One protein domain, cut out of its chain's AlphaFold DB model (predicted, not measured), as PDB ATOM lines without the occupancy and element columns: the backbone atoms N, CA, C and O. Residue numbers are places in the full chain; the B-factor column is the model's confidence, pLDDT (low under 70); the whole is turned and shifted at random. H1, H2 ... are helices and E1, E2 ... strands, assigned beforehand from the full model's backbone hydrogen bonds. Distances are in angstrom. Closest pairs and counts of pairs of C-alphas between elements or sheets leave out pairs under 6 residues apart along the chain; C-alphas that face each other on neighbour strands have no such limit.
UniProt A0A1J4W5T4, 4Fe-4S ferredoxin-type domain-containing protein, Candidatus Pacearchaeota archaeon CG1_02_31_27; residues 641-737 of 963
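This is residues 641 to 737 of the 963 residues of the protein "4Fe-4S ferredoxin-type domain-containing protein" of Candidatus Pacearchaeota archaeon CG1_02_31_27 (UniProt A0A1J4W5T4). Little regular structure is present: a long rod with a three-strand sheet, E1-E3-E2, at one end, helix H1 and small hairpin E4-E5 in the middle, and residues 701 to 737, without named elements, winding to the other end. The 97 printed residues hold E1, E2, E3, H1, E4, E5 in chain order; both sheets are antiparallel. Mostly strand, with 28 residues in named elements, it is loose: radius of gyration of the C-alphas 15.9 A, spans 56 by 22 by 16 A.

E1, residues 648 to 650, 6.4 A, begins at C-alpha (135.040, 187.634, 121.417). E2, 658 to 665, 15.5 A, bends by 92 degrees at 662. E3 is 669 to 674, 16.0 A; H1, 678 to 682, 7.9 A; E4, 690 to 692, 7.2 A. E5, 698 to 700, 7.2 A, ends at C-alpha (116.731, 178.367, 130.978).

Inner strand E3 pairs antiparallel with E1 (N 648 and O 672, 2.9 A) and, as a hairpin, E2 (N 661 and O 671, 2.9 A). H1 has 0 of 1 O i to N i+4 pairs within hydrogen-bond range, 2 of 2 i+3. The closest C-alphas of H1 and E4, Ile 678 and Lys 692, are 5.8 A apart. Hairpin E4-E5 has no N and O within range.

The farthest C-alphas, Thr 667 and Gly 736, are 55.9 A apart. The printed part has no cut and no long link. pLDDT is under 70 at 641 to 645, 664, 666 to 668 and 735 to 737.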
ATOM      1  N   CYS A 641     140.602 191.511 126.066       66.81
ATOM      2  CA  CYS A 641     139.379 190.788 125.708       66.81
ATOM      3  C   CYS A 641     139.664 189.356 125.211       66.81
ATOM      4  O   CYS A 641     139.187 188.386 125.796       66.81
ATOM      5  N   GLU A 642     140.492 189.224 124.170       62.28
ATOM      6  CA  GLU A 642     140.751 187.943 123.503       62.28
ATOM      7  C   GLU A 642     141.791 187.081 124.238       62.28
ATOM      8  O   GLU A 642     141.704 185.856 124.187       62.28
ATOM      9  N   THR A 643     142.784 187.683 124.910       55.31
ATOM     10  CA  THR A 643     143.937 186.936 125.459       55.31
ATOM     11  C   THR A 643     143.981 186.791 126.975       55.31
ATOM     12  O   THR A 643     144.799 186.011 127.451       55.31
ATOM     13  N   VAL A 644     143.169 187.533 127.733       60.03
ATOM     14  CA  VAL A 644     143.083 187.399 129.203       60.03
ATOM     15  C   VAL A 644     141.775 186.723 129.611       60.03
ATOM     16  O   VAL A 644     141.788 185.881 130.501       60.03
ATOM     17  N   TYR A 645     140.669 187.040 128.929       62.59
ATOM     18  CA  TYR A 645     139.334 186.545 129.291       62.59
ATOM     19  C   TYR A 645     138.696 185.607 128.251       62.59
ATOM     20  O   TYR A 645     137.594 185.120 128.474       62.59
ATOM     21  N   ASN A 646     139.374 185.323 127.128       70.19
ATOM     22  CA  ASN A 646     138.874 184.456 126.044       70.19
ATOM     23  C   ASN A 646     137.517 184.919 125.446       70.19
ATOM     24  O   ASN A 646     136.766 184.131 124.868       70.19
ATOM     25  N   TYR A 647     137.207 186.213 125.566       82.88
ATOM     26  CA  TYR A 647     135.994 186.840 125.045       82.88
ATOM     27  C   TYR A 647     136.165 187.264 123.580       82.88
ATOM     28  O   TYR A 647     137.275 187.456 123.079       82.88
ATOM     29  N   ILE A 648     135.048 187.413 122.866       84.06
ATOM     30  CA  ILE A 648     135.040 187.634 121.417       84.06
ATOM     31  C   ILE A 648     134.919 189.129 121.111       84.06
ATOM     32  O   ILE A 648     133.899 189.752 121.403       84.06
ATOM     33  N   CYS A 649     135.916 189.699 120.433       86.31
ATOM     34  CA  CYS A 649     135.807 191.043 119.867       86.31
ATOM     35  C   CYS A 649     134.842 191.085 118.666       86.31
ATOM     36  O   CYS A 649     134.926 190.261 117.751       86.31
ATOM     37  N   ARG A 650     133.929 192.070 118.638       84.06
ATOM     38  CA  ARG A 650     132.947 192.269 117.554       84.06
ATOM     39  C   ARG A 650     132.859 193.718 117.082       84.06
ATOM     40  O   ARG A 650     132.772 194.637 117.886       84.06
ATOM     41  N   ASP A 651     132.778 193.919 115.766       80.56
ATOM     42  CA  ASP A 651     132.857 195.236 115.100       80.56
ATOM     43  C   ASP A 651     131.774 196.273 115.485       80.56
ATOM     44  O   ASP A 651     131.905 197.443 115.125       80.56
ATOM     45  N   VAL A 652     130.652 195.869 116.104       79.88
ATOM     46  CA  VAL A 652     129.485 196.761 116.317       79.88
ATOM     47  C   VAL A 652     128.700 196.463 117.598       79.88
ATOM     48  O   VAL A 652     128.333 197.395 118.308       79.88
ATOM     49  N   ALA A 653     128.371 195.193 117.846       86.88
ATOM     50  CA  ALA A 653     127.521 194.740 118.948       86.88
ATOM     51  C   ALA A 653     127.728 193.236 119.193       86.88
ATOM     52  O   ALA A 653     128.201 192.526 118.297       86.88
ATOM     53  N   CYS A 654     127.326 192.764 120.372       85.06
ATOM     54  CA  CYS A 654     127.263 191.342 120.704       85.06
ATOM     55  C   CYS A 654     126.071 190.643 120.027       85.06
ATOM     56  O   CYS A 654     125.129 191.299 119.565       85.06
ATOM     57  N   LEU A 655     126.147 189.320 119.877       85.62
ATOM     58  CA  LEU A 655     125.042 188.514 119.351       85.62
ATOM     59  C   LEU A 655     124.018 188.207 120.463       85.62
ATOM     60  O   LEU A 655     124.338 188.338 121.640       85.62
ATOM     61  N   PRO A 656     122.791 187.767 120.131       80.19
ATOM     62  CA  PRO A 656     121.925 187.118 121.115       80.19
ATOM     63  C   PRO A 656     122.652 185.917 121.741       80.19
ATOM     64  O   PRO A 656     123.252 185.125 121.004       80.19
ATOM     65  N   GLY A 657     122.603 185.791 123.069       76.12
ATOM     66  CA  GLY A 657     123.420 184.842 123.832       76.12
ATOM     67  C   GLY A 657     124.812 185.344 124.215       76.12
ATOM     68  O   GLY A 657     125.654 184.534 124.600       76.12
ATOM     69  N   GLU A 658     125.083 186.644 124.068       87.88
ATOM     70  CA  GLU A 658     126.355 187.259 124.447       87.88
ATOM     71  C   GLU A 658     126.149 188.620 125.127       87.88
ATOM     72  O   GLU A 658     125.515 189.521 124.568       87.88
ATOM     73  N   ILE A 659     126.749 188.798 126.304       87.94
ATOM     74  CA  ILE A 659     126.747 190.054 127.061       87.94
ATOM     75  C   ILE A 659     127.896 190.969 126.619       87.94
ATOM     76  O   ILE A 659     128.986 190.507 126.265       87.94
ATOM     77  N   GLN A 660     127.664 192.286 126.632       89.44
ATOM     78  CA  GLN A 660     128.695 193.264 126.281       89.44
ATOM     79  C   GLN A 660     129.525 193.645 127.510       89.44
ATOM     80  O   GLN A 660     129.061 194.364 128.393       89.44
ATOM     81  N   MET A 661     130.791 193.240 127.511       85.25
ATOM     82  CA  MET A 661     131.727 193.547 128.586       85.25
ATOM     83  C   MET A 661     132.230 194.995 128.509       85.25
ATOM     84  O   MET A 661     132.243 195.630 127.453       85.25
ATOM     85  N   THR A 662     132.715 195.514 129.636       79.81
ATOM     86  CA  THR A 662     133.245 196.884 129.779       79.81
ATOM     87  C   THR A 662     134.640 197.101 129.170       79.81
ATOM     88  O   THR A 662     135.188 198.197 129.283       79.81
ATOM     89  N   TYR A 663     135.212 196.086 128.515       77.69
ATOM     90  CA  TYR A 663     136.531 196.130 127.877       77.69
ATOM     91  C   TYR A 663     136.434 196.529 126.392       77.69
ATOM     92  O   TYR A 663     135.627 195.981 125.642       77.69
ATOM     93  N   ASP A 664     137.296 197.450 125.947       67.06
ATOM     94  CA  ASP A 664     137.377 197.896 124.549       67.06
ATOM     95  C   ASP A 664     138.298 196.997 123.702       67.06
ATOM     96  O   ASP A 664     139.417 196.661 124.100       67.06
ATOM     97  N   CYS A 665     137.890 196.695 122.467       79.06
ATOM     98  CA  CYS A 665     138.780 196.091 121.474       79.06
ATOM     99  C   CYS A 665     139.628 197.174 120.788       79.06
ATOM    100  O   CYS A 665     139.110 198.204 120.351       79.06
ATOM    101  N   SER A 666     140.930 196.921 120.603       66.62
ATOM    102  CA  SER A 666     141.937 197.908 120.148       66.62
ATOM    103  C   SER A 666     141.659 198.616 118.815       66.62
ATOM    104  O   SER A 666     142.338 199.590 118.486       66.62
ATOM    105  N   THR A 667     140.700 198.130 118.023       62.62
ATOM    106  CA  THR A 667     140.361 198.664 116.699       62.62
ATOM    107  C   THR A 667     138.839 198.747 116.505       62.62
ATOM    108  O   THR A 667     138.293 198.125 115.602       62.62
ATOM    109  N   TYR A 668     138.154 199.558 117.323       59.66
ATOM    110  CA  TYR A 668     136.729 199.914 117.154       59.66
ATOM    111  C   TYR A 668     135.725 198.746 117.245       59.66
ATOM    112  O   TYR A 668     134.749 198.723 116.500       59.66
ATOM    113  N   GLY A 669     135.942 197.805 118.167       77.44
ATOM    114  CA  GLY A 669     134.989 196.731 118.468       77.44
ATOM    115  C   GLY A 669     134.599 196.690 119.946       77.44
ATOM    116  O   GLY A 669     135.320 197.216 120.795       77.44
ATOM    117  N   VAL A 670     133.474 196.043 120.238       86.19
ATOM    118  CA  VAL A 670     133.017 195.720 121.596       86.19
ATOM    119  C   VAL A 670     133.477 194.316 121.992       86.19
ATOM    120  O   VAL A 670     133.561 193.432 121.136       86.19
ATOM    121  N   CYS A 671     133.772 194.108 123.273       89.38
ATOM    122  CA  CYS A 671     134.116 192.799 123.822       89.38
ATOM    123  C   CYS A 671     132.848 192.049 124.264       89.38
ATOM    124  O   CYS A 671     132.026 192.619 124.983       89.38
ATOM    125  N   CYS A 672     132.690 190.792 123.846       90.06
ATOM    126  CA  CYS A 672     131.481 189.997 124.076       90.06
ATOM    127  C   CYS A 672     131.796 188.668 124.770       90.06
ATOM    128  O   CYS A 672     132.577 187.871 124.242       90.06
ATOM    129  N   ALA A 673     131.167 188.421 125.918       88.31
ATOM    130  CA  ALA A 673     131.237 187.148 126.638       88.31
ATOM    131  C   ALA A 673     129.970 186.311 126.368       88.31
ATOM    132  O   ALA A 673     128.899 186.900 126.218       88.31
ATOM    133  N   PRO A 674     130.057 184.973 126.266       88.69
ATOM    134  CA  PRO A 674     128.878 184.107 126.195       88.69
ATOM    135  C   PRO A 674     128.136 184.065 127.540       88.69
ATOM    136  O   PRO A 674     128.761 184.202 128.586       88.69
ATOM    137  N   CYS A 675     126.824 183.821 127.513       86.56
ATOM    138  CA  CYS A 675     126.056 183.501 128.722       86.56
ATOM    139  C   CYS A 675     126.431 182.086 129.207       86.56
ATOM    140  O   CYS A 675     126.118 181.109 128.520       86.56
ATOM    141  N   GLU A 676     127.103 181.964 130.354       86.25
ATOM    142  CA  GLU A 676     127.595 180.678 130.894       86.25
ATOM    143  C   GLU A 676     127.305 180.484 132.398       86.25
ATOM    144  O   GLU A 676     127.382 179.358 132.896       86.25
ATOM    145  N   THR A 677     126.936 181.546 133.118       89.62
ATOM    146  CA  THR A 677     126.736 181.587 134.576       89.62
ATOM    147  C   THR A 677     125.332 182.069 134.952       89.62
ATOM    148  O   THR A 677     124.669 182.732 134.158       89.62
ATOM    149  N   ILE A 678     124.885 181.777 136.178       90.31
ATOM    150  CA  ILE A 678     123.581 182.230 136.695       90.31
ATOM    151  C   ILE A 678     123.404 183.755 136.637       90.31
ATOM    152  O   ILE A 678     122.364 184.249 136.212       90.31
ATOM    153  N   TYR A 679     124.465 184.509 136.944       90.31
ATOM    154  CA  TYR A 679     124.470 185.973 136.887       90.31
ATOM    155  C   TYR A 679     124.197 186.538 135.488       90.31
ATOM    156  O   TYR A 679     123.812 187.700 135.372       90.31
ATOM    157  N   ASP A 680     124.380 185.743 134.431       90.56
ATOM    158  CA  ASP A 680     124.107 186.176 133.064       90.56
ATOM    159  C   ASP A 680     122.593 186.198 132.764       90.56
ATOM    160  O   ASP A 680     122.172 186.921 131.862       90.56
ATOM    161  N   CYS A 681     121.748 185.491 133.534       92.44
ATOM    162  CA  CYS A 681     120.285 185.579 133.401       92.44
ATOM    163  C   CYS A 681     119.743 186.989 133.724       92.44
ATOM    164  O   CYS A 681     118.775 187.436 133.102       92.44
ATOM    165  N   LEU A 682     120.458 187.746 134.570       90.75
ATOM    166  CA  LEU A 682     120.188 189.153 134.888       90.75
ATOM    167  C   LEU A 682     120.460 190.118 133.711       90.75
ATOM    168  O   LEU A 682     120.244 191.325 133.846       90.75
ATOM    169  N   GLU A 683     120.923 189.629 132.554       91.50
ATOM    170  CA  GLU A 683     121.144 190.412 131.335       91.50
ATOM    171  C   GLU A 683     120.208 189.978 130.194       91.50
ATOM    172  O   GLU A 683     120.187 188.828 129.754       91.50
ATOM    173  N   GLN A 684     119.476 190.936 129.610       91.00
ATOM    174  CA  GLN A 684     118.446 190.671 128.587       91.00
ATOM    175  C   GLN A 684     118.988 189.992 127.308       91.00
ATOM    176  O   GLN A 684     118.220 189.477 126.494       91.00
ATOM    177  N   ALA A 685     120.308 189.979 127.105       87.75
ATOM    178  CA  ALA A 685     120.950 189.254 126.011       87.75
ATOM    179  C   ALA A 685     120.889 187.717 126.165       87.75
ATOM    180  O   ALA A 685     121.042 187.020 125.158       87.75
ATOM    181  N   CYS A 686     120.652 187.215 127.383       89.88
ATOM    182  CA  CYS A 686     120.688 185.798 127.756       89.88
ATOM    183  C   CYS A 686     119.305 185.143 127.912       89.88
ATOM    184  O   CYS A 686     119.226 183.946 128.175       89.88
ATOM    185  N   GLU A 687     118.221 185.887 127.679       92.50
ATOM    186  CA  GLU A 687     116.839 185.391 127.598       92.50
ATOM    187  C   GLU A 687     116.736 184.071 126.799       92.50
ATOM    188  O   GLU A 687     117.019 184.024 125.596       92.50
ATOM    189  N   GLY A 688     116.320 182.990 127.465       87.50
ATOM    190  CA  GLY A 688     116.152 181.655 126.886       87.50
ATOM    191  C   GLY A 688     117.434 180.834 126.681       87.50
ATOM    192  O   GLY A 688     117.374 179.804 126.000       87.50
ATOM    193  N   TYR A 689     118.582 181.247 127.229       88.31
ATOM    194  CA  TYR A 689     119.836 180.480 127.183       88.31
ATOM    195  C   TYR A 689     119.967 179.529 128.379       88.31
ATOM    196  O   TYR A 689     119.403 179.765 129.442       88.31
ATOM    197  N   GLN A 690     120.686 178.418 128.184       92.81
ATOM    198  CA  GLN A 690     120.847 177.371 129.196       92.81
ATOM    199  C   GLN A 690     122.146 177.568 129.985       92.81
ATOM    200  O   GLN A 690     123.224 177.350 129.431       92.81
ATOM    201  N   VAL A 691     122.032 177.914 131.267       91.25
ATOM    202  CA  VAL A 691     123.162 178.046 132.208       91.25
ATOM    203  C   VAL A 691     123.009 177.074 133.390       91.25
ATOM    204  O   VAL A 691     122.211 176.135 133.319       91.25
ATOM    205  N   LYS A 692     123.809 177.253 134.447       90.00
ATOM    206  CA  LYS A 692     123.693 176.550 135.733       90.00
ATOM    207  C   LYS A 692     123.355 177.522 136.857       90.00
ATOM    208  O   LYS A 692     123.925 178.609 136.859       90.00
ATOM    209  N   ASP A 693     122.523 177.097 137.805       89.25
ATOM    210  CA  ASP A 693     122.236 177.831 139.043       89.25
ATOM    211  C   ASP A 693     123.276 177.549 140.148       89.25
ATOM    212  O   ASP A 693     124.244 176.800 139.966       89.25
ATOM    213  N   TYR A 694     123.045 178.116 141.333       87.38
ATOM    214  CA  TYR A 694     123.853 177.893 142.536       87.38
ATOM    215  C   TYR A 694     123.833 176.439 143.057       87.38
ATOM    216  O   TYR A 694     124.720 176.061 143.826       87.38
ATOM    217  N   ASN A 695     122.863 175.616 142.640       85.12
ATOM    218  CA  ASN A 695     122.718 174.205 143.018       85.12
ATOM    219  C   ASN A 695     123.256 173.225 141.956       85.12
ATOM    220  O   ASN A 695     123.092 172.008 142.097       85.12
ATOM    221  N   ASP A 696     123.939 173.731 140.922       87.12
ATOM    222  CA  ASP A 696     124.513 172.961 139.810       87.12
ATOM    223  C   ASP A 696     123.461 172.321 138.862       87.12
ATOM    224  O   ASP A 696     123.784 171.449 138.041       87.12
ATOM    225  N   ILE A 697     122.206 172.777 138.956       86.06
ATOM    226  CA  ILE A 697     121.042 172.390 138.146       86.06
ATOM    227  C   ILE A 697     121.056 173.191 136.831       86.06
ATOM    228  O   ILE A 697     121.620 174.277 136.754       86.06
ATOM    229  N   PHE A 698     120.482 172.639 135.757       90.38
ATOM    230  CA  PHE A 698     120.452 173.258 134.423       90.38
ATOM    231  C   PHE A 698     119.023 173.624 133.995       90.38
ATOM    232  O   PHE A 698     118.258 172.733 133.613       90.38
ATOM    233  N   GLY A 699     118.715 174.918 133.932       90.69
ATOM    234  CA  GLY A 699     117.464 175.481 133.417       90.69
ATOM    235  C   GLY A 699     117.707 176.537 132.335       90.69
ATOM    236  O   GLY A 699     118.798 176.619 131.769       90.69
ATOM    237  N   LEU A 700     116.672 177.307 131.993       94.62
ATOM    238  CA  LEU A 700     116.731 178.367 130.978       94.62
ATOM    239  C   LEU A 700     116.506 179.730 131.629       94.62
ATOM    240  O   LEU A 700     115.512 179.871 132.344       94.62
ATOM    241  N   CYS A 701     117.364 180.706 131.314       95.50
ATOM    242  CA  CYS A 701     117.218 182.081 131.788       95.50
ATOM    243  C   CYS A 701     115.890 182.714 131.325       95.50
ATOM    244  O   CYS A 701     115.536 182.598 130.148       95.50
ATOM    245  N   GLU A 702     115.216 183.444 132.210       94.69
ATOM    246  CA  GLU A 702     114.019 184.255 131.958       94.69
ATOM    247  C   GLU A 702     114.249 185.638 132.579       94.69
ATOM    248  O   GLU A 702     114.169 185.811 133.787       94.69
ATOM    249  N   TYR A 703     114.624 186.626 131.766       93.12
ATOM    250  CA  TYR A 703     115.185 187.884 132.270       93.12
ATOM    251  C   TYR A 703     114.177 188.693 133.112       93.12
ATOM    252  O   TYR A 703     113.146 189.138 132.589       93.12
ATOM    253  N   TYR A 704     114.559 189.006 134.361       87.50
ATOM    254  CA  TYR A 704     113.893 189.938 135.291       87.50
ATOM    255  C   TYR A 704     112.536 189.473 135.870       87.50
ATOM    256  O   TYR A 704     111.850 190.272 136.512       87.50
ATOM    257  N   THR A 705     112.090 188.242 135.596       91.38
ATOM    258  CA  THR A 705     110.858 187.650 136.156       91.38
ATOM    259  C   THR A 705     110.865 186.139 135.905       91.38
ATOM    260  O   THR A 705     110.687 185.726 134.754       91.38
ATOM    261  N   GLU A 706     110.973 185.301 136.941       92.50
ATOM    262  CA  GLU A 706     110.752 183.860 136.773       92.50
ATOM    263  C   GLU A 706     109.288 183.558 136.408       92.50
ATOM    264  O   GLU A 706     108.336 184.116 136.961       92.50
ATOM    265  N   THR A 707     109.082 182.639 135.461       91.75
ATOM    266  CA  THR A 707     107.746 182.136 135.104       91.75
ATOM    267  C   THR A 707     107.623 180.613 135.154       91.75
ATOM    268  O   THR A 707     106.552 180.080 134.834       91.75
ATOM    269  N   LYS A 708     108.688 179.901 135.545       91.69
ATOM    270  CA  LYS A 708     108.802 178.441 135.414       91.69
ATOM    271  C   LYS A 708     108.817 177.652 136.734       91.69
ATOM    272  O   LYS A 708     108.654 176.439 136.640       91.69
ATOM    273  N   CYS A 709     108.863 178.309 137.899       93.94
ATOM    274  CA  CYS A 709     108.278 178.026 139.232       93.94
ATOM    275  C   CYS A 709     108.068 176.571 139.727       93.94
ATOM    276  O   CYS A 709     107.212 176.325 140.585       93.94
ATOM    277  N   SER A 710     108.741 175.581 139.148       92.69
ATOM    278  CA  SER A 710     108.620 174.147 139.454       92.69
ATOM    279  C   SER A 710     109.684 173.264 138.772       92.69
ATOM    280  O   SER A 710     109.524 172.035 138.767       92.69
ATOM    281  N   ASP A 711     110.715 173.845 138.139       89.31
ATOM    282  CA  ASP A 711     111.786 173.087 137.466       89.31
ATOM    283  C   ASP A 711     113.089 172.983 138.279       89.31
ATOM    284  O   ASP A 711     113.944 172.152 137.950       89.31
ATOM    285  N   GLY A 712     113.152 173.670 139.428       88.81
ATOM    286  CA  GLY A 712     114.206 173.538 140.431       88.81
ATOM    287  C   GLY A 712     115.452 174.364 140.134       88.81
ATOM    288  O   GLY A 712     116.532 173.983 140.577       88.81
ATOM    289  N   PHE A 713     115.325 175.435 139.356       93.94
ATOM    290  CA  PHE A 713     116.425 176.288 138.917       93.94
ATOM    291  C   PHE A 713     115.981 177.751 138.953       93.94
ATOM    292  O   PHE A 713     114.968 178.082 138.348       93.94
ATOM    293  N   ASP A 714     116.788 178.593 139.599       94.81
ATOM    294  CA  ASP A 714     116.729 180.063 139.559       94.81
ATOM    295  C   ASP A 714     116.708 180.539 138.093       94.81
ATOM    296  O   ASP A 714     117.728 180.479 137.400       94.81
ATOM    297  N   ASN A 715     115.537 180.899 137.556       94.50
ATOM    298  CA  ASN A 715     115.426 181.257 136.143       94.50
ATOM    299  C   ASN A 715     115.886 182.688 135.848       94.50
ATOM    300  O   ASN A 715     116.300 182.940 134.718       94.50
ATOM    301  N   ASP A 716     115.799 183.625 136.786       93.88
ATOM    302  CA  ASP A 716     116.043 185.050 136.520       93.88
ATOM    303  C   ASP A 716     117.456 185.511 136.951       93.88
ATOM    304  O   ASP A 716     118.041 186.394 136.313       93.88
ATOM    305  N   GLY A 717     118.063 184.809 137.912       92.75
ATOM    306  CA  GLY A 717     119.432 184.963 138.392       92.75
ATOM    307  C   GLY A 717     119.585 185.719 139.719       92.75
ATOM    308  O   GLY A 717     120.728 186.035 140.081       92.75
ATOM    309  N   ASP A 718     118.497 186.067 140.422       92.00
ATOM    310  CA  ASP A 718     118.561 186.851 141.668       92.00
ATOM    311  C   ASP A 718     119.008 186.057 142.914       92.00
ATOM    312  O   ASP A 718     119.631 186.645 143.812       92.00
ATOM    313  N   GLY A 719     118.823 184.732 142.917       91.25
ATOM    314  CA  GLY A 719     119.289 183.811 143.957       91.25
ATOM    315  C   GLY A 719     118.216 183.002 144.690       91.25
ATOM    316  O   GLY A 719     118.592 182.067 145.406       91.25
ATOM    317  N   ASP A 720     116.928 183.311 144.523       92.44
ATOM    318  CA  ASP A 720     115.827 182.441 144.964       92.44
ATOM    319  C   ASP A 720     115.426 181.418 143.862       92.44
ATOM    320  O   ASP A 720     115.931 181.452 142.742       92.44
ATOM    321  N   VAL A 721     114.611 180.401 144.194       92.75
ATOM    322  CA  VAL A 721     114.287 179.260 143.295       92.75
ATOM    323  C   VAL A 721     112.840 178.789 143.460       92.75
ATOM    324  O   VAL A 721     112.392 178.568 144.594       92.75
ATOM    325  N   ASP A 722     112.149 178.511 142.348       92.25
ATOM    326  CA  ASP A 722     110.764 178.026 142.300       92.25
ATOM    327  C   ASP A 722     109.855 178.851 143.248       92.25
ATOM    328  O   ASP A 722     109.821 180.074 143.217       92.25
ATOM    329  N   CYS A 723     109.137 178.208 144.172       91.38
ATOM    330  CA  CYS A 723     108.242 178.869 145.127       91.38
ATOM    331  C   CYS A 723     108.946 179.617 146.276       91.38
ATOM    332  O   CYS A 723     108.260 180.104 147.179       91.38
ATOM    333  N   SER A 724     110.279 179.692 146.255       88.56
ATOM    334  CA  SER A 724     111.053 180.612 147.099       88.56
ATOM    335  C   SER A 724     111.101 182.012 146.475       88.56
ATOM    336  O   SER A 724     111.103 182.991 147.216       88.56
ATOM    337  N   ASP A 725     111.076 182.101 145.137       90.31
ATOM    338  CA  ASP A 725     111.069 183.363 144.395       90.31
ATOM    339  C   ASP A 725     109.735 184.112 144.605       90.31
ATOM    340  O   ASP A 725     108.625 183.561 144.570       90.31
ATOM    341  N   TYR A 726     109.864 185.417 144.836       90.75
ATOM    342  CA  TYR A 726     108.772 186.364 144.977       90.75
ATOM    343  C   TYR A 726     107.881 186.477 143.724       90.75
ATOM    344  O   TYR A 726     106.656 186.564 143.869       90.75
ATOM    345  N   ASP A 727     108.440 186.465 142.513       91.00
ATOM    346  CA  ASP A 727     107.663 186.564 141.269       91.00
ATOM    347  C   ASP A 727     106.903 185.252 140.972       91.00
ATOM    348  O   ASP A 727     105.787 185.278 140.433       91.00
ATOM    349  N   CYS A 728     107.403 184.118 141.474       91.62
ATOM    350  CA  CYS A 728     106.698 182.833 141.475       91.62
ATOM    351  C   CYS A 728     105.590 182.693 142.529       91.62
ATOM    352  O   CYS A 728     104.677 181.873 142.360       91.62
ATOM    353  N   TYR A 729     105.619 183.492 143.596       83.19
ATOM    354  CA  TYR A 729     104.783 183.329 144.794       83.19
ATOM    355  C   TYR A 729     103.260 183.296 144.526       83.19
ATOM    356  O   TYR A 729     102.517 182.579 145.200       83.19
ATOM    357  N   ASP A 730     102.777 184.049 143.529       80.00
ATOM    358  CA  ASP A 730     101.347 184.158 143.168       80.00
ATOM    359  C   ASP A 730     100.926 183.194 142.021       80.00
ATOM    360  O   ASP A 730      99.791 183.252 141.528       80.00
ATOM    361  N   THR A 731     101.820 182.301 141.567       84.31
ATOM    362  CA  THR A 731     101.565 181.373 140.444       84.31
ATOM    363  C   THR A 731     100.690 180.170 140.817       84.31
ATOM    364  O   THR A 731     100.514 179.804 141.980       84.31
ATOM    365  N   THR A 732     100.101 179.516 139.807       79.19
ATOM    366  CA  THR A 732      99.221 178.347 140.008       79.19
ATOM    367  C   THR A 732      99.912 177.126 140.593       79.19
ATOM    368  O   THR A 732      99.235 176.266 141.162       79.19
ATOM    369  N   ASP A 733     101.223 177.046 140.428       79.06
ATOM    370  CA  ASP A 733     102.019 175.867 140.716       79.06
ATOM    371  C   ASP A 733     102.426 175.891 142.200       79.06
ATOM    372  O   ASP A 733     102.133 174.937 142.931       79.06
ATOM    373  N   CYS A 734     102.840 177.059 142.702       78.69
ATOM    374  CA  CYS A 734     102.978 177.339 144.135       78.69
ATOM    375  C   CYS A 734     101.625 177.358 144.875       78.69
ATOM    376  O   CYS A 734     101.496 176.801 145.966       78.69
ATOM    377  N   ALA A 735     100.552 177.876 144.263       62.34
ATOM    378  CA  ALA A 735      99.213 177.910 144.873       62.34
ATOM    379  C   ALA A 735      98.542 176.525 145.070       62.34
ATOM    380  O   ALA A 735      97.427 176.447 145.605       62.34
ATOM    381  N   GLY A 736      99.170 175.431 144.615       56.78
ATOM    382  CA  GLY A 736      98.661 174.059 144.729       56.78
ATOM    383  C   GLY A 736      99.335 173.200 145.806       56.78
ATOM    384  O   GLY A 736      98.690 172.293 146.351       56.78
ATOM    385  N   ALA A 737     100.603 173.469 146.122       46.59
ATOM    386  CA  ALA A 737     101.374 172.727 147.111       46.59
ATOM    387  C   ALA A 737     101.244 173.383 148.492       46.59
ATOM    388  O   ALA A 737     101.771 174.457 148.756       46.59
TER     389      ALA A 737